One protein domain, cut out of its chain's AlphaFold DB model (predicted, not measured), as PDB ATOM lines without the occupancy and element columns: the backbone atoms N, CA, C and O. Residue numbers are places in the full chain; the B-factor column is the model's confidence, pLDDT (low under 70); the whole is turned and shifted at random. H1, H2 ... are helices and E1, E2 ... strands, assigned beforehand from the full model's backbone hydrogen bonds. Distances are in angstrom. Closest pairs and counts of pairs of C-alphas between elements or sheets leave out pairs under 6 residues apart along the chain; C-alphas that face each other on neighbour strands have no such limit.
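What this domain is: This is residues 3 to 157 of the 258 residues of an uncharacterized protein of Exophiala spinifera (UniProt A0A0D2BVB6). Eight strands, E1 to E8, ring one axis as a closed barrel, each strand beside the one before it and E8 back beside E1; the short helix H1 packs on the outside near one end. Residues 3 to 16 and the E4 to E5 link lie toward that same end, while the E3 to E4 link lies at the opposite end. The printed part has 155 residues, in the order H1, then E1 to E8; the class is mostly strand, with antiparallel neighbours throughout the ring. The whole is compact, with a radius of gyration of the C-alphas of 15.7 A, and spans 47 by 31 by 29 A, only just elongated.

Where its parts are: Begin with the barrel: find C-alpha 27 at (141.685, 125.530, 324.513), where E1, residues 27 to 36, starts and runs 25.0 A. E2 is residues 45 to 51 and E3 residues 56 to 63. E4, residues 81 to 92, is the longest strand by residues and spans 31.7 A. E5 is residues 105 to 115, 26.6 A, and E6 residues 121 to 129, 26.0 A. E7 is residues 135 to 143; E8, residues 146 to 156, spans 31.1 A and ends at C-alpha 156 at (148.241, 121.690, 323.977). Before the strands, look for H1 at residues 17 to 23, starting at C-alpha 17 at (135.996, 111.580, 317.609).

How they stand to each other: Walk round the ring and you find a meander, each strand the antiparallel neighbour of the one before. Look for N 29 and O 49, 2.9 A, between E1 and E2; N 50 and O 58, 2.9 A, between E2 and E3; and N 61 and O 82, 2.7 A, between E3 and E4. Go on to N 91 and O 107, 2.8 A, between E4 and E5; N 127 and O 106, 2.8 A, between E5 and E6; N 128 and O 136, 2.8 A, between E6 and E7; and N 137 and O 152, 2.8 A, between E7 and E8. The ring closes between E8 and E1, at N 32 and O 153, 2.8 A. E1 is staggered, pairing with E2 over residues 27 to 29 and with E8 over residues 29 to 36, and it bends by 62 degrees at residue 32. E4 bends by 70 degrees at residue 86. Across the ring E1 and E5 are apart, for instance. H1 is on the barrel, outside it, at a height over the sheet of 8.1 A; its closest C-alphas to E6 are those of Leu 22 and Leu 129, 6.1 A. It runs along the strands, at 3 degrees to E5 on the local plane. In H1 every O i to N i+4 pair is within hydrogen-bond range.

The domain as a whole: The two C-alphas farthest apart are those of Pro 10 and Lys 67, 48.9 A. The printed part has no cut. The links E3 to E4, 17 residues, and E4 to E5, 12 residues, are long. Look there for low confidence too: pLDDT is under 70 at residues 66 to 72 and 94 to 103, against a mean of 88.2 over the printed part.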
ATOM      1  N   PRO A   3     129.292 124.232 309.603       85.94
ATOM      2  CA  PRO A   3     129.763 125.004 310.746       85.94
ATOM      3  C   PRO A   3     129.844 124.103 311.973       85.94
ATOM      4  O   PRO A   3     128.956 123.283 312.215       85.94
ATOM      5  N   VAL A   4     130.923 124.252 312.733       87.56
ATOM      6  CA  VAL A   4     131.118 123.489 313.960       87.56
ATOM      7  C   VAL A   4     130.132 124.007 315.012       87.56
ATOM      8  O   VAL A   4     130.092 125.212 315.267       87.56
ATOM      9  N   PRO A   5     129.301 123.135 315.606       88.50
ATOM     10  CA  PRO A   5     128.383 123.535 316.660       88.50
ATOM     11  C   PRO A   5     129.146 123.877 317.949       88.50
ATOM     12  O   PRO A   5     130.279 123.443 318.152       88.50
ATOM     13  N   HIS A   6     128.515 124.633 318.848       90.38
ATOM     14  CA  HIS A   6     129.128 125.011 320.124       90.38
ATOM     15  C   HIS A   6     129.525 123.760 320.943       90.38
ATOM     16  O   HIS A   6     128.709 122.837 321.019       90.38
ATOM     17  N   PRO A   7     130.693 123.718 321.620       87.19
ATOM     18  CA  PRO A   7     131.164 122.528 322.347       87.19
ATOM     19  C   PRO A   7     130.193 121.984 323.402       87.19
ATOM     20  O   PRO A   7     130.128 120.785 323.638       87.19
ATOM     21  N   ALA A   8     129.397 122.860 324.021       86.25
ATOM     22  CA  ALA A   8     128.378 122.470 325.002       86.25
ATOM     23  C   ALA A   8     127.057 121.951 324.386       86.25
ATOM     24  O   ALA A   8     126.135 121.605 325.124       86.25
ATOM     25  N   SER A   9     126.918 121.952 323.057       89.12
ATOM     26  CA  SER A   9     125.684 121.530 322.381       89.12
ATOM     27  C   SER A   9     125.633 120.009 322.159       89.12
ATOM     28  O   SER A   9     126.666 119.390 321.895       89.12
ATOM     29  N   PRO A  10     124.441 119.383 322.181       90.06
ATOM     30  CA  PRO A  10     124.282 117.967 321.835       90.06
ATOM     31  C   PRO A  10     124.750 117.617 320.413       90.06
ATOM     32  O   PRO A  10     125.090 116.470 320.131       90.06
ATOM     33  N   GLU A  11     124.742 118.583 319.496       90.81
ATOM     34  CA  GLU A  11     125.223 118.432 318.123       90.81
ATOM     35  C   GLU A  11     126.735 118.205 318.067       90.81
ATOM     36  O   GLU A  11     127.196 117.448 317.214       90.81
ATOM     37  N   PHE A  12     127.500 118.800 318.987       89.88
ATOM     38  CA  PHE A  12     128.948 118.610 319.061       89.88
ATOM     39  C   PHE A  12     129.319 117.160 319.388       89.88
ATOM     40  O   PHE A  12     130.244 116.604 318.801       89.88
ATOM     41  N   GLU A  13     128.537 116.496 320.242       90.00
ATOM     42  CA  GLU A  13     128.751 115.087 320.600       90.00
ATOM     43  C   GLU A  13     128.545 114.116 319.429       90.00
ATOM     44  O   GLU A  13     129.027 112.983 319.469       90.00
ATOM     45  N   LYS A  14     127.859 114.560 318.368       89.69
ATOM     46  CA  LYS A  14     127.645 113.779 317.143       89.69
ATOM     47  C   LYS A  14     128.818 113.879 316.167       89.69
ATOM     48  O   LYS A  14     128.832 113.146 315.181       89.69
ATOM     49  N   LEU A  15     129.779 114.776 316.402       87.94
ATOM     50  CA  LEU A  15     130.948 114.908 315.541       87.94
ATOM     51  C   LEU A  15     131.861 113.672 315.650       87.94
ATOM     52  O   LEU A  15     131.966 113.063 316.726       87.94
ATOM     53  N   PRO A  16     132.591 113.324 314.572       86.88
ATOM     54  CA  PRO A  16     133.614 112.287 314.624       86.88
ATOM     55  C   PRO A  16     134.593 112.505 315.795       86.88
ATOM     56  O   PRO A  16     134.922 113.653 316.107       86.88
ATOM     57  N   PRO A  17     135.109 111.442 316.448       87.69
ATOM     58  CA  PRO A  17     135.996 111.580 317.609       87.69
ATOM     59  C   PRO A  17     137.214 112.484 317.378       87.69
ATOM     60  O   PRO A  17     137.584 113.248 318.266       87.69
ATOM     61  N   TRP A  18     137.808 112.440 316.180       85.69
ATOM     62  CA  TRP A  18     138.932 113.304 315.813       85.69
ATOM     63  C   TRP A  18     138.530 114.785 315.791       85.69
ATOM     64  O   TRP A  18     139.266 115.627 316.298       85.69
ATOM     65  N   ALA A  19     137.340 115.097 315.265       89.00
ATOM     66  CA  ALA A  19     136.833 116.459 315.151       89.00
ATOM     67  C   ALA A  19     136.504 117.013 316.535       89.00
ATOM     68  O   ALA A  19     136.882 118.138 316.844       89.00
ATOM     69  N   ARG A  20     135.895 116.192 317.405       90.12
ATOM     70  CA  ARG A  20     135.697 116.556 318.815       90.12
ATOM     71  C   ARG A  20     137.022 116.852 319.499       90.12
ATOM     72  O   ARG A  20     137.105 117.857 320.182       90.12
ATOM     73  N   LYS A  21     138.060 116.035 319.289       89.62
ATOM     74  CA  LYS A  21     139.388 116.274 319.874       89.62
ATOM     75  C   LYS A  21     140.014 117.583 319.375       89.62
ATOM     76  O   LYS A  21     140.466 118.372 320.191       89.62
ATOM     77  N   LEU A  22     139.999 117.830 318.065       90.38
ATOM     78  CA  LEU A  22     140.590 119.027 317.451       90.38
ATOM     79  C   LEU A  22     139.859 120.326 317.839       90.38
ATOM     80  O   LEU A  22     140.470 121.376 318.037       90.38
ATOM     81  N   LEU A  23     138.533 120.258 317.937       91.44
ATOM     82  CA  LEU A  23     137.655 121.421 318.083       91.44
ATOM     83  C   LEU A  23     137.101 121.580 319.500       91.44
ATOM     84  O   LEU A  23     136.270 122.457 319.731       91.44
ATOM     85  N   ASN A  24     137.540 120.754 320.456       90.88
ATOM     86  CA  ASN A  24     137.147 120.911 321.849       90.88
ATOM     87  C   ASN A  24     137.643 122.263 322.364       90.88
ATOM     88  O   ASN A  24     138.786 122.650 322.111       90.88
ATOM     89  N   ARG A  25     136.782 122.986 323.076       92.56
ATOM     90  CA  ARG A  25     137.096 124.276 323.696       92.56
ATOM     91  C   ARG A  25     136.481 124.311 325.109       92.56
ATOM     92  O   ARG A  25     135.469 123.639 325.324       92.56
ATOM     93  N   PRO A  26     137.029 125.082 326.069       96.06
ATOM     94  CA  PRO A  26     138.143 126.028 325.928       96.06
ATOM     95  C   PRO A  26     139.477 125.339 325.603       96.06
ATOM     96  O   PRO A  26     139.664 124.173 325.939       96.06
ATOM     97  N   LEU A  27     140.392 126.054 324.950       95.44
ATOM     98  CA  LEU A  27     141.685 125.530 324.513       95.44
ATOM     99  C   LEU A  27     142.827 126.499 324.830       95.44
ATOM    100  O   LEU A  27     142.669 127.718 324.738       95.44
ATOM    101  N   VAL A  28     143.971 125.924 325.200       97.88
ATOM    102  CA  VAL A  28     145.245 126.611 325.422       97.88
ATOM    103  C   VAL A  28     146.245 126.047 324.421       97.88
ATOM    104  O   VAL A  28     146.562 124.862 324.494       97.88
ATOM    105  N   GLU A  29     146.748 126.873 323.510       97.62
ATOM    106  CA  GLU A  29     147.648 126.445 322.432       97.62
ATOM    107  C   GLU A  29     148.983 127.170 322.540       97.62
ATOM    108  O   GLU A  29     149.046 128.390 322.703       97.62
ATOM    109  N   ILE A  30     150.070 126.409 322.453       98.00
ATOM    110  CA  ILE A  30     151.431 126.925 322.523       98.00
ATOM    111  C   ILE A  30     152.142 126.586 321.223       98.00
ATOM    112  O   ILE A  30     152.394 125.412 320.936       98.00
ATOM    113  N   ARG A  31     152.530 127.606 320.461       97.31
ATOM    114  CA  ARG A  31     153.285 127.381 319.230       97.31
ATOM    115  C   ARG A  31     154.722 126.976 319.536       97.31
ATOM    116  O   ARG A  31     155.359 127.476 320.471       97.31
ATOM    117  N   ARG A  32     155.232 126.028 318.756       95.19
ATOM    118  CA  ARG A  32     156.602 125.506 318.863       95.19
ATOM    119  C   ARG A  32     157.406 125.609 317.585       95.19
ATOM    120  O   ARG A  32     158.610 125.370 317.617       95.19
ATOM    121  N   GLY A  33     156.770 125.958 316.480       93.38
ATOM    122  CA  GLY A  33     157.467 126.175 315.232       93.38
ATOM    123  C   GLY A  33     156.572 126.845 314.216       93.38
ATOM    124  O   GLY A  33     155.379 126.566 314.152       93.38
ATOM    125  N   LEU A  34     157.190 127.692 313.409       92.69
ATOM    126  CA  LEU A  34     156.644 128.268 312.196       92.69
ATOM    127  C   LEU A  34     157.647 128.009 311.064       92.69
ATOM    128  O   LEU A  34     158.861 128.139 311.245       92.69
ATOM    129  N   SER A  35     157.137 127.586 309.914       93.75
ATOM    130  CA  SER A  35     157.897 127.339 308.686       93.75
ATOM    131  C   SER A  35     157.183 128.014 307.522       93.75
ATOM    132  O   SER A  35     155.963 127.890 307.394       93.75
ATOM    133  N   LEU A  36     157.943 128.697 306.663       92.50
ATOM    134  CA  LEU A  36     157.450 129.283 305.419       92.50
ATOM    135  C   LEU A  36     157.945 128.463 304.228       92.50
ATOM    136  O   LEU A  36     159.136 128.205 304.102       92.50
ATOM    137  N   ASP A  37     157.037 128.055 303.347       92.56
ATOM    138  CA  ASP A  37     157.313 127.208 302.183       92.56
ATOM    139  C   ASP A  37     158.158 125.969 302.544       92.56
ATOM    140  O   ASP A  37     157.649 125.031 303.161       92.56
ATOM    141  N   TYR A  38     159.443 125.956 302.180       92.00
ATOM    142  CA  TYR A  38     160.382 124.860 302.443       92.00
ATOM    143  C   TYR A  38     161.434 125.202 303.508       92.00
ATOM    144  O   TYR A  38     162.321 124.389 303.764       92.00
ATOM    145  N   ASP A  39     161.342 126.380 304.126       90.19
ATOM    146  CA  ASP A  39     162.280 126.811 305.157       90.19
ATOM    147  C   ASP A  39     162.162 125.907 306.398       90.19
ATOM    148  O   ASP A  39     161.053 125.474 306.750       90.19
ATOM    149  N   PRO A  40     163.279 125.602 307.084       91.25
ATOM    150  CA  PRO A  40     163.239 124.823 308.317       91.25
ATOM    151  C   PRO A  40     162.375 125.528 309.378       91.25
ATOM    152  O   PRO A  40     162.345 126.759 309.422       91.25
ATOM    153  N   PRO A  41     161.675 124.774 310.247       90.88
ATOM    154  CA  PRO A  41     160.853 125.373 311.285       90.88
ATOM    155  C   PRO A  41     161.717 126.090 312.321       90.88
ATOM    156  O   PRO A  41     162.770 125.605 312.736       90.88
ATOM    157  N   THR A  42     161.225 127.230 312.784       89.75
ATOM    158  CA  THR A  42     161.852 128.051 313.825       89.75
ATOM    159  C   THR A  42     160.780 128.597 314.760       89.75
ATOM    160  O   THR A  42     159.648 128.796 314.329       89.75
ATOM    161  N   GLU A  43     161.133 128.924 315.999       90.50
ATOM    162  CA  GLU A  43     160.265 129.700 316.886       90.50
ATOM    163  C   GLU A  43     161.086 130.797 317.558       90.50
ATOM    164  O   GLU A  43     161.967 130.527 318.375       90.50
ATOM    165  N   ASN A  44     160.815 132.044 317.187       89.06
ATOM    166  CA  ASN A  44     161.446 133.218 317.780       89.06
ATOM    167  C   ASN A  44     160.454 134.059 318.592       89.06
ATOM    168  O   ASN A  44     160.797 135.163 319.016       89.06
ATOM    169  N   HIS A  45     159.262 133.536 318.877       92.12
ATOM    170  CA  HIS A  45     158.287 134.161 319.757       92.12
ATOM    171  C   HIS A  45     157.864 133.215 320.882       92.12
ATOM    172  O   HIS A  45     157.781 132.001 320.730       92.12
ATOM    173  N   SER A  46     157.548 133.789 322.040       95.19
ATOM    174  CA  SER A  46     156.782 133.081 323.064       95.19
ATOM    175  C   SER A  46     155.299 133.232 322.734       95.19
ATOM    176  O   SER A  46     154.674 134.235 323.100       95.19
ATOM    177  N   VAL A  47     154.749 132.259 322.010       97.00
ATOM    178  CA  VAL A  47     153.359 132.272 321.532       97.00
ATOM    179  C   VAL A  47     152.455 131.475 322.461       97.00
ATOM    180  O   VAL A  47     152.765 130.335 322.806       97.00
ATOM    181  N   LEU A  48     151.342 132.090 322.856       98.38
ATOM    182  CA  LEU A  48     150.265 131.454 323.606       98.38
ATOM    183  C   LEU A  48     148.932 131.998 323.091       98.38
ATOM    184  O   LEU A  48     148.756 133.223 323.020       98.38
ATOM    185  N   VAL A  49     148.024 131.080 322.769       98.50
ATOM    186  CA  VAL A  49     146.657 131.379 322.351       98.50
ATOM    187  C   VAL A  49     145.683 130.754 323.338       98.50
ATOM    188  O   VAL A  49     145.785 129.570 323.665       98.50
ATOM    189  N   LEU A  50     144.730 131.551 323.813       98.75
ATOM    190  CA  LEU A  50     143.585 131.083 324.589       98.75
ATOM    191  C   LEU A  50     142.336 131.224 323.735       98.75
ATOM    192  O   LEU A  50     142.063 132.322 323.260       98.75
ATOM    193  N   THR A  51     141.562 130.151 323.593       98.38
ATOM    194  CA  THR A  51     140.301 130.154 322.840       98.38
ATOM    195  C   THR A  51     139.164 129.641 323.719       98.38
ATOM    196  O   THR A  51     139.207 128.508 324.195       98.38
ATOM    197  N   ALA A  52     138.139 130.459 323.940       97.75
ATOM    198  CA  ALA A  52     136.942 130.112 324.705       97.75
ATOM    199  C   ALA A  52     135.948 129.256 323.884       97.75
ATOM    200  O   ALA A  52     136.041 129.225 322.653       97.75
ATOM    201  N   PRO A  53     134.970 128.576 324.521       96.06
ATOM    202  CA  PRO A  53     133.930 127.810 323.823       96.06
ATOM    203  C   PRO A  53     133.147 128.584 322.768       96.06
ATOM    204  O   PRO A  53     132.825 128.020 321.723       96.06
ATOM    205  N   SER A  54     132.896 129.876 322.994       96.06
ATOM    206  CA  SER A  54     132.243 130.731 321.997       96.06
ATOM    207  C   SER A  54     133.086 131.026 320.747       96.06
ATOM    208  O   SER A  54     132.589 131.676 319.831       96.06
ATOM    209  N   GLY A  55     134.348 130.589 320.701       97.19
ATOM    210  CA  GLY A  55     135.299 130.889 319.629       97.19
ATOM    211  C   GLY A  55     136.075 132.188 319.840       97.19
ATOM    212  O   GLY A  55     136.993 132.473 319.070       97.19
ATOM    213  N   LYS A  56     135.760 132.970 320.881       98.50
ATOM    214  CA  LYS A  56     136.563 134.140 321.253       98.50
ATOM    215  C   LYS A  56     137.987 133.720 321.588       98.50
ATOM    216  O   LYS A  56     138.166 132.753 322.327       98.50
ATOM    217  N   TYR A  57     138.980 134.442 321.083       98.69
ATOM    218  CA  TYR A  57     140.382 134.100 321.308       98.69
ATOM    219  C   TYR A  57     141.257 135.312 321.622       98.69
ATOM    220  O   TYR A  57     140.971 136.431 321.197       98.69
ATOM    221  N   VAL A  58     142.350 135.051 322.337       98.81
ATOM    222  CA  VAL A  58     143.458 135.981 322.573       98.81
ATOM    223  C   VAL A  58     144.757 135.282 322.182       98.81
ATOM    224  O   VAL A  58     145.112 134.276 322.790       98.81
ATOM    225  N   ASP A  59     145.470 135.826 321.199       98.44
ATOM    226  CA  ASP A  59     146.792 135.383 320.747       98.44
ATOM    227  C   ASP A  59     147.816 136.466 321.091       98.44
ATOM    228  O   ASP A  59     147.737 137.597 320.611       98.44
ATOM    229  N   ILE A  60     148.784 136.129 321.942       98.12
ATOM    230  CA  ILE A  60     149.928 137.002 322.213       98.12
ATOM    231  C   ILE A  60     151.182 136.257 321.772       98.12
ATOM    232  O   ILE A  60     151.384 135.085 322.092       98.12
ATOM    233  N   ARG A  61     152.081 136.973 321.107       96.00
ATOM    234  CA  ARG A  61     153.367 136.494 320.606       96.00
ATOM    235  C   ARG A  61     154.440 137.458 321.085       96.00
ATOM    236  O   ARG A  61     154.739 138.442 320.415       96.00
ATOM    237  N   PHE A  62     155.020 137.212 322.256       94.69
ATOM    238  CA  PHE A  62     156.114 138.068 322.716       94.69
ATOM    239  C   PHE A  62     157.375 137.795 321.902       94.69
ATOM    240  O   PHE A  62     157.775 136.633 321.780       94.69
ATOM    241  N   ALA A  63     158.037 138.841 321.411       90.25
ATOM    242  CA  ALA A  63     159.316 138.694 320.728       90.25
ATOM    243  C   ALA A  63     160.369 138.051 321.653       90.25
ATOM    244  O   ALA A  63     160.498 138.394 322.836       90.25
ATOM    245  N   SER A  64     161.134 137.097 321.123       85.06
ATOM    246  CA  SER A  64     162.335 136.600 321.800       85.06
ATOM    247  C   SER A  64     163.486 137.585 321.620       85.06
ATOM    248  O   SER A  64     163.496 138.383 320.692       85.06
ATOM    249  N   ALA A  65     164.513 137.495 322.468       71.62
ATOM    250  CA  ALA A  65     165.699 138.351 322.370       71.62
ATOM    251  C   ALA A  65     166.571 138.096 321.116       71.62
ATOM    252  O   ALA A  65     167.608 138.742 320.952       71.62
ATOM    253  N   SER A  66     166.187 137.149 320.248       66.00
ATOM    254  CA  SER A  66     166.873 136.926 318.975       66.00
ATOM    255  C   SER A  66     166.706 138.146 318.069       66.00
ATOM    256  O   SER A  66     165.614 138.691 317.938       66.00
ATOM    257  N   LYS A  67     167.803 138.567 317.430       53.00
ATOM    258  CA  LYS A  67     167.820 139.685 316.473       53.00
ATOM    259  C   LYS A  67     167.279 139.306 315.094       53.00
ATOM    260  O   LYS A  67     167.148 140.185 314.243       53.00
ATOM    261  N   ASP A  68     166.981 138.029 314.869       60.12
ATOM    262  CA  ASP A  68     166.445 137.571 313.596       60.12
ATOM    263  C   ASP A  68     164.990 138.025 313.479       60.12
ATOM    264  O   ASP A  68     164.082 137.459 314.098       60.12
ATOM    265  N   LYS A  69     164.780 139.092 312.696       58.47
ATOM    266  CA  LYS A  69     163.444 139.537 312.300       58.47
ATOM    267  C   LYS A  69     162.762 138.391 311.557       58.47
ATOM    268  O   LYS A  69     163.267 137.938 310.530       58.47
ATOM    269  N   TYR A  70     161.626 137.932 312.078       63.38
ATOM    270  CA  TYR A  70     160.856 136.890 311.415       63.38
ATOM    271  C   TYR A  70     160.134 137.458 310.200       63.38
ATOM    272  O   TYR A  70     159.420 138.453 310.316       63.38
ATOM    273  N   GLU A  71     160.272 136.819 309.044       67.56
ATOM    274  CA  GLU A  71     159.417 137.145 307.908       67.56
ATOM    275  C   GLU A  71     157.992 136.629 308.157       67.56
ATOM    276  O   GLU A  71     157.807 135.494 308.575       67.56
ATOM    277  N   GLY A  72     156.970 137.439 307.870       65.12
ATOM    278  CA  GLY A  72     155.570 136.988 307.893       65.12
ATOM    279  C   GLY A  72     154.809 137.213 309.200       65.12
ATOM    280  O   GLY A  72     153.632 136.877 309.257       65.12
ATOM    281  N   ILE A  73     155.425 137.831 310.210       72.69
ATOM    282  CA  ILE A  73     154.701 138.414 311.349       72.69
ATOM    283  C   ILE A  73     154.549 139.913 311.091       72.69
ATOM    284  O   ILE A  73     155.511 140.566 310.677       72.69
ATOM    285  N   LYS A  74     153.344 140.453 311.305       80.31
ATOM    286  CA  LYS A  74     153.105 141.896 311.204       80.31
ATOM    287  C   LYS A  74     153.905 142.617 312.287       80.31
ATOM    288  O   LYS A  74     153.875 142.216 313.450       80.31
ATOM    289  N   GLU A  75     154.624 143.667 311.903       79.75
ATOM    290  CA  GLU A  75     155.330 144.507 312.868       79.75
ATOM    291  C   GLU A  75     154.322 145.381 313.635       79.75
ATOM    292  O   GLU A  75     153.244 145.710 313.139       79.75
ATOM    293  N   SER A  76     154.664 145.725 314.872       83.56
ATOM    294  CA  SER A  76     153.842 146.547 315.754       83.56
ATOM    295  C   SER A  76     154.729 147.572 316.447       83.56
ATOM    296  O   SER A  76     155.691 147.209 317.122       83.56
ATOM    297  N   ASP A  77     154.376 148.849 316.318       86.69
ATOM    298  CA  ASP A  77     155.048 149.933 317.042       86.69
ATOM    299  C   ASP A  77     154.569 150.030 318.500       86.69
ATOM    300  O   ASP A  77     155.263 150.574 319.357       86.69
ATOM    301  N   ALA A  78     153.383 149.491 318.799       88.31
ATOM    302  CA  ALA A  78     152.739 149.615 320.105       88.31
ATOM    303  C   ALA A  78     153.089 148.473 321.076       88.31
ATOM    304  O   ALA A  78     152.826 148.567 322.273       88.31
ATOM    305  N   PHE A  79     153.662 147.377 320.575       90.88
ATOM    306  CA  PHE A  79     153.883 146.157 321.346       90.88
ATOM    307  C   PHE A  79     155.099 145.391 320.825       90.88
ATOM    308  O   PHE A  79     155.207 145.149 319.627       90.88
ATOM    309  N   ASN A  80     156.000 144.977 321.722       90.50
ATOM    310  CA  ASN A  80     157.208 144.232 321.357       90.50
ATOM    311  C   ASN A  80     156.895 142.755 321.052       90.50
ATOM    312  O   ASN A  80     157.038 141.863 321.899       90.50
ATOM    313  N   GLY A  81     156.453 142.517 319.823       91.31
ATOM    314  CA  GLY A  81     155.958 141.239 319.338       91.31
ATOM    315  C   GLY A  81     154.715 141.456 318.484       91.31
ATOM    316  O   GLY A  81     154.583 142.478 317.816       91.31
ATOM    317  N   TYR A  82     153.788 140.510 318.540       93.88
ATOM    318  CA  TYR A  82     152.486 140.616 317.888       93.88
ATOM    319  C   TYR A  82     151.396 140.148 318.843       93.88
ATOM    320  O   TYR A  82     151.604 139.195 319.592       93.88
ATOM    321  N   ALA A  83     150.249 140.813 318.851       96.69
ATOM    322  CA  ALA A  83     149.119 140.400 319.666       96.69
ATOM    323  C   ALA A  83     147.800 140.747 318.974       96.69
ATOM    324  O   ALA A  83     147.640 141.839 318.431       96.69
ATOM    325  N   THR A  84     146.856 139.814 319.012       97.69
ATOM    326  CA  THR A  84     145.537 139.953 318.394       97.69
ATOM    327  C   THR A  84     144.477 139.241 319.228       97.69
ATOM    328  O   THR A  84     144.764 138.297 319.966       97.69
ATOM    329  N   ALA A  85     143.242 139.716 319.139       98.44
ATOM    330  CA  ALA A  85     142.094 139.098 319.777       98.44
ATOM    331  C   ALA A  85     140.841 139.284 318.927       98.44
ATOM    332  O   ALA A  85     140.690 140.285 318.219       98.44
ATOM    333  N   GLY A  86     139.918 138.333 319.034       98.19
ATOM    334  CA  GLY A  86     138.724 138.352 318.209       98.19
ATOM    335  C   GLY A  86     137.892 137.089 318.277       98.19
ATOM    336  O   GLY A  86     137.772 136.473 319.334       98.19
ATOM    337  N   LEU A  87     137.305 136.727 317.136       98.00
ATOM    338  CA  LEU A  87     136.432 135.569 316.988       98.00
ATOM    339  C   LEU A  87     137.018 134.576 315.984       98.00
ATOM    340  O   LEU A  87     137.309 134.926 314.842       98.00
ATOM    341  N   SER A  88     137.158 133.327 316.414       97.19
ATOM    342  CA  SER A  88     137.476 132.190 315.556       97.19
ATOM    343  C   SER A  88     136.200 131.419 315.234       97.19
ATOM    344  O   SER A  88     135.336 131.221 316.089       97.19
ATOM    345  N   THR A  89     136.054 130.994 313.983       95.75
ATOM    346  CA  THR A  89     134.961 130.123 313.542       95.75
ATOM    347  C   THR A  89     135.545 128.939 312.793       95.75
ATOM    348  O   THR A  89     136.418 129.117 311.949       95.75
ATOM    349  N   ALA A  90     135.061 127.738 313.103       93.94
ATOM    350  CA  ALA A  90     135.541 126.503 312.506       93.94
ATOM    351  C   ALA A  90     134.465 125.834 311.644       93.94
ATOM    352  O   ALA A  90     133.268 125.874 311.950       93.94
ATOM    353  N   TRP A  91     134.910 125.160 310.590       91.44
ATOM    354  CA  TRP A  91     134.080 124.348 309.718       91.44
ATOM    355  C   TRP A  91     134.726 123.001 309.442       91.44
ATOM    356  O   TRP A  91     135.935 122.895 309.245       91.44
ATOM    357  N   LEU A  92     133.885 121.978 309.333       86.81
ATOM    358  CA  LEU A  92     134.298 120.671 308.844       86.81
ATOM    359  C   LEU A  92     134.066 120.567 307.327       86.81
ATOM    360  O   LEU A  92     133.054 121.082 306.813       86.81
ATOM    361  N   PRO A  93     134.959 119.888 306.587       76.12
ATOM    362  CA  PRO A  93     134.668 119.460 305.227       76.12
ATOM    363  C   PRO A  93     133.449 118.520 305.234       76.12
ATOM    364  O   PRO A  93     133.116 117.903 306.242       76.12
ATOM    365  N   GLY A  94     132.702 118.461 304.131       64.88
ATOM    366  CA  GLY A  94     131.552 117.549 304.045       64.88
ATOM    367  C   GLY A  94     132.006 116.094 303.865       64.88
ATOM    368  O   GLY A  94     132.979 115.864 303.158       64.88
ATOM    369  N   GLY A  95     131.284 115.123 304.443       59.75
ATOM    370  CA  GLY A  95     131.506 113.683 304.199       59.75
ATOM    371  C   GLY A  95     132.528 112.982 305.112       59.75
ATOM    372  O   GLY A  95     133.093 111.968 304.720       59.75
ATOM    373  N   THR A  96     132.776 113.500 306.316       57.03
ATOM    374  CA  THR A  96     133.897 113.125 307.209       57.03
ATOM    375  C   THR A  96     133.688 111.901 308.116       57.03
ATOM    376  O   THR A  96     134.406 111.750 309.107       57.03
ATOM    377  N   ASP A  97     132.717 111.030 307.835       57.75
ATOM    378  CA  ASP A  97     132.356 109.926 308.746       57.75
ATOM    379  C   ASP A  97     133.464 108.859 308.880       57.75
ATOM    380  O   ASP A  97     133.550 108.167 309.894       57.75
ATOM    381  N   SER A  98     134.361 108.762 307.895       51.88
ATOM    382  CA  SER A  98     135.553 107.911 307.935       51.88
ATOM    383  C   SER A  98     136.716 108.639 307.278       51.88
ATOM    384  O   SER A  98     136.816 108.681 306.053       51.88
ATOM    385  N   CYS A  99     137.581 109.242 308.079       51.75
ATOM    386  CA  CYS A  99     138.694 110.009 307.556       51.75
ATOM    387  C   CYS A  99     140.020 109.351 307.975       51.75
ATOM    388  O   CYS A  99     140.219 109.145 309.177       51.75
ATOM    389  N   PRO A 100     140.888 108.942 307.028       53.50
ATOM    390  CA  PRO A 100     142.224 108.451 307.350       53.50
ATOM    391  C   PRO A 100     143.119 109.591 307.868       53.50
ATOM    392  O   PRO A 100     142.814 110.774 307.699       53.50
ATOM    393  N   GLU A 101     144.221 109.234 308.534       48.06
ATOM    394  CA  GLU A 101     145.224 110.197 309.011       48.06
ATOM    395  C   GLU A 101     145.670 111.126 307.861       48.06
ATOM    396  O   GLU A 101     145.881 110.657 306.746       48.06
ATOM    397  N   TYR A 102     145.818 112.427 308.144       47.41
ATOM    398  CA  TYR A 102     146.096 113.534 307.202       47.41
ATOM    399  C   TYR A 102     144.940 114.059 306.331       47.41
ATOM    400  O   TYR A 102     145.065 115.173 305.831       47.41
ATOM    401  N   ASP A 103     143.798 113.374 306.237       57.56
ATOM    402  CA  ASP A 103     142.594 113.929 305.583       57.56
ATOM    403  C   ASP A 103     141.643 114.625 306.595       57.56
ATOM    404  O   ASP A 103     140.687 115.310 306.220       57.56
ATOM    405  N   CYS A 104     141.901 114.455 307.903       70.38
ATOM    406  CA  CYS A 104     141.114 114.994 309.020       70.38
ATOM    407  C   CYS A 104     141.410 116.482 309.247       70.38
ATOM    408  O   CYS A 104     142.171 116.842 310.151       70.38
ATOM    409  N   VAL A 105     140.812 117.338 308.425       85.88
ATOM    410  CA  VAL A 105     141.026 118.784 308.468       85.88
ATOM    411  C   VAL A 105     139.795 119.520 308.991       85.88
ATOM    412  O   VAL A 105     138.662 119.179 308.653       85.88
ATOM    413  N   ALA A 106     140.005 120.550 309.803       90.25
ATOM    414  CA  ALA A 106     139.005 121.588 310.037       90.25
ATOM    415  C   ALA A 106     139.522 122.902 309.455       90.25
ATOM    416  O   ALA A 106     140.665 123.272 309.700       90.25
ATOM    417  N   HIS A 107     138.686 123.616 308.708       92.75
ATOM    418  CA  HIS A 107     139.025 124.967 308.279       92.75
ATOM    419  C   HIS A 107     138.644 125.940 309.388       92.75
ATOM    420  O   HIS A 107     137.511 125.891 309.872       92.75
ATOM    421  N   VAL A 108     139.551 126.826 309.783       95.12
ATOM    422  CA  VAL A 108     139.290 127.864 310.782       95.12
ATOM    423  C   VAL A 108     139.539 129.229 310.160       95.12
ATOM    424  O   VAL A 108     140.491 129.418 309.409       95.12
ATOM    425  N   LYS A 109     138.651 130.177 310.457       95.88
ATOM    426  CA  LYS A 109     138.787 131.590 310.102       95.88
ATOM    427  C   LYS A 109     138.857 132.404 311.383       95.88
ATOM    428  O   LYS A 109     138.016 132.209 312.263       95.88
ATOM    429  N   TRP A 110     139.791 133.343 311.443       96.94
ATOM    430  CA  TRP A 110     139.920 134.295 312.538       96.94
ATOM    431  C   TRP A 110     139.587 135.696 312.050       96.94
ATOM    432  O   TRP A 110     140.025 136.131 310.986       96.94
ATOM    433  N   GLU A 111     138.775 136.400 312.824       97.31
ATOM    434  CA  GLU A 111     138.513 137.822 312.656       97.31
ATOM    435  C   GLU A 111     139.318 138.574 313.708       97.31
ATOM    436  O   GLU A 111     139.182 138.274 314.891       97.31
ATOM    437  N   HIS A 112     140.116 139.558 313.280       95.75
ATOM    438  CA  HIS A 112     141.064 140.311 314.110       95.75
ATOM    439  C   HIS A 112     140.579 141.761 314.326       95.75
ATOM    440  O   HIS A 112     141.136 142.694 313.740       95.75
ATOM    441  N   PRO A 113     139.505 142.004 315.107       96.50
ATOM    442  CA  PRO A 113     139.031 143.351 315.418       96.50
ATOM    443  C   PRO A 113     139.937 144.105 316.401       96.50
ATOM    444  O   PRO A 113     139.765 145.322 316.518       96.50
ATOM    445  N   ILE A 114     140.832 143.399 317.103       97.19
ATOM    446  CA  ILE A 114     141.898 143.922 317.962       97.19
ATOM    447  C   ILE A 114     143.218 143.386 317.406       97.19
ATOM    448  O   ILE A 114     143.413 142.178 317.401       97.19
ATOM    449  N   ASP A 115     144.120 144.256 316.956       96.00
ATOM    450  CA  ASP A 115     145.395 143.861 316.331       96.00
ATOM    451  C   ASP A 115     146.469 144.899 316.680       96.00
ATOM    452  O   ASP A 115     146.274 146.094 316.438       96.00
ATOM    453  N   SER A 116     147.597 144.470 317.255       95.25
ATOM    454  CA  SER A 116     148.685 145.361 317.685       95.25
ATOM    455  C   SER A 116     149.294 146.179 316.542       95.25
ATOM    456  O   SER A 116     149.744 147.299 316.767       95.25
ATOM    457  N   SER A 117     149.263 145.655 315.313       92.75
ATOM    458  CA  SER A 117     149.704 146.365 314.102       92.75
ATOM    459  C   SER A 117     148.681 147.386 313.588       92.75
ATOM    460  O   SER A 117     149.005 148.216 312.744       92.75
ATOM    461  N   ARG A 118     147.433 147.328 314.084       91.88
ATOM    462  CA  ARG A 118     146.253 148.057 313.576       91.88
ATOM    463  C   ARG A 118     145.863 147.718 312.132       91.88
ATOM    464  O   ARG A 118     144.998 148.376 311.557       91.88
ATOM    465  N   GLU A 119     146.428 146.661 311.554       89.81
ATOM    466  CA  GLU A 119     146.011 146.125 310.257       89.81
ATOM    467  C   GLU A 119     144.854 145.130 310.426       89.81
ATOM    468  O   GLU A 119     145.016 143.920 310.248       89.81
ATOM    469  N   TYR A 120     143.676 145.642 310.785       91.06
ATOM    470  CA  TYR A 120     142.484 144.825 311.023       91.06
ATOM    471  C   TYR A 120     142.081 144.009 309.792       91.06
ATOM    472  O   TYR A 120     142.097 144.497 308.660       91.06
ATOM    473  N   GLY A 121     141.641 142.774 310.015       90.06
ATOM    474  CA  GLY A 121     141.213 141.910 308.926       90.06
ATOM    475  C   GLY A 121     140.774 140.535 309.393       90.06
ATOM    476  O   GLY A 121     140.430 140.328 310.554       90.06
ATOM    477  N   SER A 122     140.790 139.592 308.460       92.56
ATOM    478  CA  SER A 122     140.561 138.184 308.748       92.56
ATOM    479  C   SER A 122     141.480 137.320 307.908       92.56
ATOM    480  O   SER A 122     141.709 137.632 306.738       92.56
ATOM    481  N   ASP A 123     141.914 136.208 308.471       91.62
ATOM    482  CA  ASP A 123     142.642 135.150 307.785       91.62
ATOM    483  C   ASP A 123     142.005 133.792 308.098       91.62
ATOM    484  O   ASP A 123     140.983 133.696 308.783       91.62
ATOM    485  N   GLY A 124     142.549 132.744 307.491       93.25
ATOM    486  CA  GLY A 124     142.074 131.392 307.700       93.25
ATOM    487  C   GLY A 124     143.106 130.365 307.279       93.25
ATOM    488  O   GLY A 124     143.945 130.613 306.405       93.25
ATOM    489  N   ALA A 125     143.023 129.214 307.921       95.00
ATOM    490  CA  ALA A 125     143.960 128.123 307.774       95.00
ATOM    491  C   ALA A 125     143.263 126.792 308.044       95.00
ATOM    492  O   ALA A 125     142.163 126.718 308.596       95.00
ATOM    493  N   ASP A 126     143.930 125.739 307.615       94.19
ATOM    494  CA  ASP A 126     143.497 124.370 307.777       94.19
ATOM    495  C   ASP A 126     144.219 123.755 308.978       94.19
ATOM    496  O   ASP A 126     145.448 123.773 309.058       94.19
ATOM    497  N   MET A 127     143.449 123.205 309.912       94.31
ATOM    498  CA  MET A 127     143.936 122.592 311.143       94.31
ATOM    499  C   MET A 127     143.943 121.074 310.991       94.31
ATOM    500  O   MET A 127     142.894 120.464 310.769       94.31
ATOM    501  N   TYR A 128     145.112 120.466 311.156       92.31
ATOM    502  CA  TYR A 128     145.325 119.028 311.055       92.31
ATOM    503  C   TYR A 128     145.668 118.459 312.427       92.31
ATOM    504  O   TYR A 128     146.686 118.818 313.018       92.31
ATOM    505  N   LEU A 129     144.838 117.538 312.917       90.88
ATOM    506  CA  LEU A 129     145.135 116.780 314.129       90.88
ATOM    507  C   LEU A 129     146.191 115.710 313.826       90.88
ATOM    508  O   LEU A 129     145.972 114.826 312.996       90.88
ATOM    509  N   LEU A 130     147.318 115.768 314.524       90.56
ATOM    510  CA  LEU A 130     148.412 114.814 314.393       90.56
ATOM    511  C   LEU A 130     148.183 113.583 315.281       90.56
ATOM    512  O   LEU A 130     147.432 113.614 316.261       90.56
ATOM    513  N   SER A 131     148.856 112.476 314.961       87.38
ATOM    514  CA  SER A 131     148.688 111.194 315.666       87.38
ATOM    515  C   SER A 131     149.082 111.255 317.147       87.38
ATOM    516  O   SER A 131     148.510 110.545 317.974       87.38
ATOM    517  N   ASN A 132     150.013 112.140 317.507       88.81
ATOM    518  CA  ASN A 132     150.415 112.394 318.890       88.81
ATOM    519  C   ASN A 132     149.448 113.327 319.649       88.81
ATOM    520  O   ASN A 132     149.584 113.478 320.858       88.81
ATOM    521  N   GLY A 133     148.446 113.895 318.971       88.44
ATOM    522  CA  GLY A 133     147.456 114.806 319.540       88.44
ATOM    523  C   GLY A 133     147.737 116.290 319.339       88.44
ATOM    524  O   GLY A 133     146.839 117.078 319.619       88.44
ATOM    525  N   ASP A 134     148.911 116.651 318.827       93.75
ATOM    526  CA  ASP A 134     149.238 118.035 318.488       93.75
ATOM    527  C   ASP A 134     148.507 118.485 317.222       93.75
ATOM    528  O   ASP A 134     147.891 117.680 316.513       93.75
ATOM    529  N   VAL A 135     148.600 119.776 316.914       95.00
ATOM    530  CA  VAL A 135     147.931 120.361 315.753       95.00
ATOM    531  C   VAL A 135     148.946 121.018 314.827       95.00
ATOM    532  O   VAL A 135     149.839 121.744 315.262       95.00
ATOM    533  N   MET A 136     148.810 120.753 313.532       96.19
ATOM    534  CA  MET A 136     149.478 121.515 312.485       96.19
ATOM    535  C   MET A 136     148.462 122.452 311.844       96.19
ATOM    536  O   MET A 136     147.460 121.998 311.298       96.19
ATOM    537  N   GLU A 137     148.732 123.744 311.889       96.25
ATOM    538  CA  GLU A 137     148.003 124.748 311.130       96.25
ATOM    539  C   GLU A 137     148.731 124.989 309.810       96.25
ATOM    540  O   GLU A 137     149.935 125.249 309.796       96.25
ATOM    541  N   VAL A 138     148.011 124.909 308.696       95.31
ATOM    542  CA  VAL A 138     148.560 125.139 307.361       95.31
ATOM    543  C   VAL A 138     147.715 126.171 306.646       95.31
ATOM    544  O   VAL A 138     146.511 126.007 306.470       95.31
ATOM    545  N   GLY A 139     148.356 127.234 306.183       93.94
ATOM    546  CA  GLY A 139     147.662 128.308 305.494       93.94
ATOM    547  C   GLY A 139     148.562 129.049 304.527       93.94
ATOM    548  O   GLY A 139     149.654 128.604 304.166       93.94
ATOM    549  N   PHE A 140     148.088 130.210 304.092       90.56
ATOM    550  CA  PHE A 140     148.861 131.107 303.249       90.56
ATOM    551  C   PHE A 140     148.859 132.508 303.831       90.56
ATOM    552  O   PHE A 140     147.817 133.026 304.217       90.56
ATOM    553  N   LEU A 141     150.020 133.149 303.789       87.88
ATOM    554  CA  LEU A 141     150.183 134.546 304.162       87.88
ATOM    555  C   LEU A 141     150.946 135.291 303.065       87.88
ATOM    556  O   LEU A 141     151.592 134.684 302.205       87.88
ATOM    557  N   THR A 142     150.859 136.618 303.064       85.62
ATOM    558  CA  THR A 142     151.588 137.451 302.101       85.62
ATOM    559  C   THR A 142     152.822 138.050 302.767       85.62
ATOM    560  O   THR A 142     152.700 138.915 303.625       85.62
ATOM    561  N   VAL A 143     154.018 137.640 302.337       84.06
ATOM    562  CA  VAL A 143     155.296 138.240 302.757       84.06
ATOM    563  C   VAL A 143     155.850 139.077 301.617       84.06
ATOM    564  O   VAL A 143     156.142 138.542 300.547       84.06
ATOM    565  N   LYS A 144     156.040 140.386 301.835       83.69
ATOM    566  CA  LYS A 144     156.662 141.296 300.847       83.69
ATOM    567  C   LYS A 144     156.004 141.190 299.456       83.69
ATOM    568  O   LYS A 144     156.683 141.109 298.434       83.69
ATOM    569  N   GLY A 145     154.671 141.117 299.432       86.31
ATOM    570  CA  GLY A 145     153.868 140.991 298.209       86.31
ATOM    571  C   GLY A 145     153.845 139.596 297.569       86.31
ATOM    572  O   GLY A 145     153.230 139.427 296.520       86.31
ATOM    573  N   LYS A 146     154.486 138.588 298.173       88.50
ATOM    574  CA  LYS A 146     154.467 137.200 297.696       88.50
ATOM    575  C   LYS A 146     153.637 136.326 298.623       88.50
ATOM    576  O   LYS A 146     153.848 136.327 299.833       88.50
ATOM    577  N   LYS A 147     152.728 135.546 298.042       91.06
ATOM    578  CA  LYS A 147     151.986 134.515 298.765       91.06
ATOM    579  C   LYS A 147     152.942 133.370 299.104       91.06
ATOM    580  O   LYS A 147     153.499 132.766 298.191       91.06
ATOM    581  N   LYS A 148     153.122 133.099 300.394       92.12
ATOM    582  CA  LYS A 148     153.890 131.968 300.923       92.12
ATOM    583  C   LYS A 148     152.951 131.046 301.685       92.12
ATOM    584  O   LYS A 148     152.006 131.517 302.321       92.12
ATOM    585  N   MET A 149     153.200 129.748 301.608       94.62
ATOM    586  CA  MET A 149     152.544 128.789 302.489       94.62
ATOM    587  C   MET A 149     153.208 128.867 303.859       94.62
ATOM    588  O   MET A 149     154.433 128.940 303.941       94.62
ATOM    589  N   PHE A 150     152.424 128.833 304.925       94.44
ATOM    590  CA  PHE A 150     152.951 128.726 306.275       94.44
ATOM    591  C   PHE A 150     152.483 127.432 306.930       94.44
ATOM    592  O   PHE A 150     151.439 126.883 306.572       94.44
ATOM    593  N   LYS A 151     153.283 126.950 307.877       96.00
ATOM    594  CA  LYS A 151     152.980 125.815 308.744       96.00
ATOM    595  C   LYS A 151     153.299 126.207 310.177       96.00
ATOM    596  O   LYS A 151     154.463 126.509 310.448       96.00
ATOM    597  N   GLU A 152     152.313 126.189 311.062       97.00
ATOM    598  CA  GLU A 152     152.487 126.416 312.497       97.00
ATOM    599  C   GLU A 152     152.215 125.122 313.270       97.00
ATOM    600  O   GLU A 152     151.213 124.447 313.054       97.00
ATOM    601  N   TYR A 153     153.143 124.749 314.152       97.31
ATOM    602  CA  TYR A 153     153.038 123.550 314.980       97.31
ATOM    603  C   TYR A 153     152.657 123.930 316.408       97.31
ATOM    604  O   TYR A 153     153.378 124.685 317.075       97.31
ATOM    605  N   TRP A 154     151.538 123.382 316.867       97.81
ATOM    606  CA  TRP A 154     150.847 123.768 318.087       97.81
ATOM    607  C   TRP A 154     150.774 122.606 319.073       97.81
ATOM    608  O   TRP A 154     150.306 121.518 318.740       97.81
ATOM    609  N   LEU A 155     151.218 122.863 320.302       97.00
ATOM    610  CA  LEU A 155     151.051 121.959 321.435       97.00
ATOM    611  C   LEU A 155     149.873 122.394 322.299       97.00
ATOM    612  O   LEU A 155     149.644 123.590 322.493       97.00
ATOM    613  N   GLU A 156     149.215 121.423 322.922       94.00
ATOM    614  CA  GLU A 156     148.241 121.690 323.977       94.00
ATOM    615  C   GLU A 156     148.940 122.173 325.264       94.00
ATOM    616  O   GLU A 156     149.968 121.639 325.700       94.00
ATOM    617  N   GLY A 157     148.387 123.216 325.882       93.69
ATOM    618  CA  GLY A 157     148.830 123.721 327.175       93.69
ATOM    619  C   GLY A 157     148.551 122.739 328.316       93.69
ATOM    620  O   GLY A 157     147.650 121.908 328.262       93.69
TER     621      GLY A 157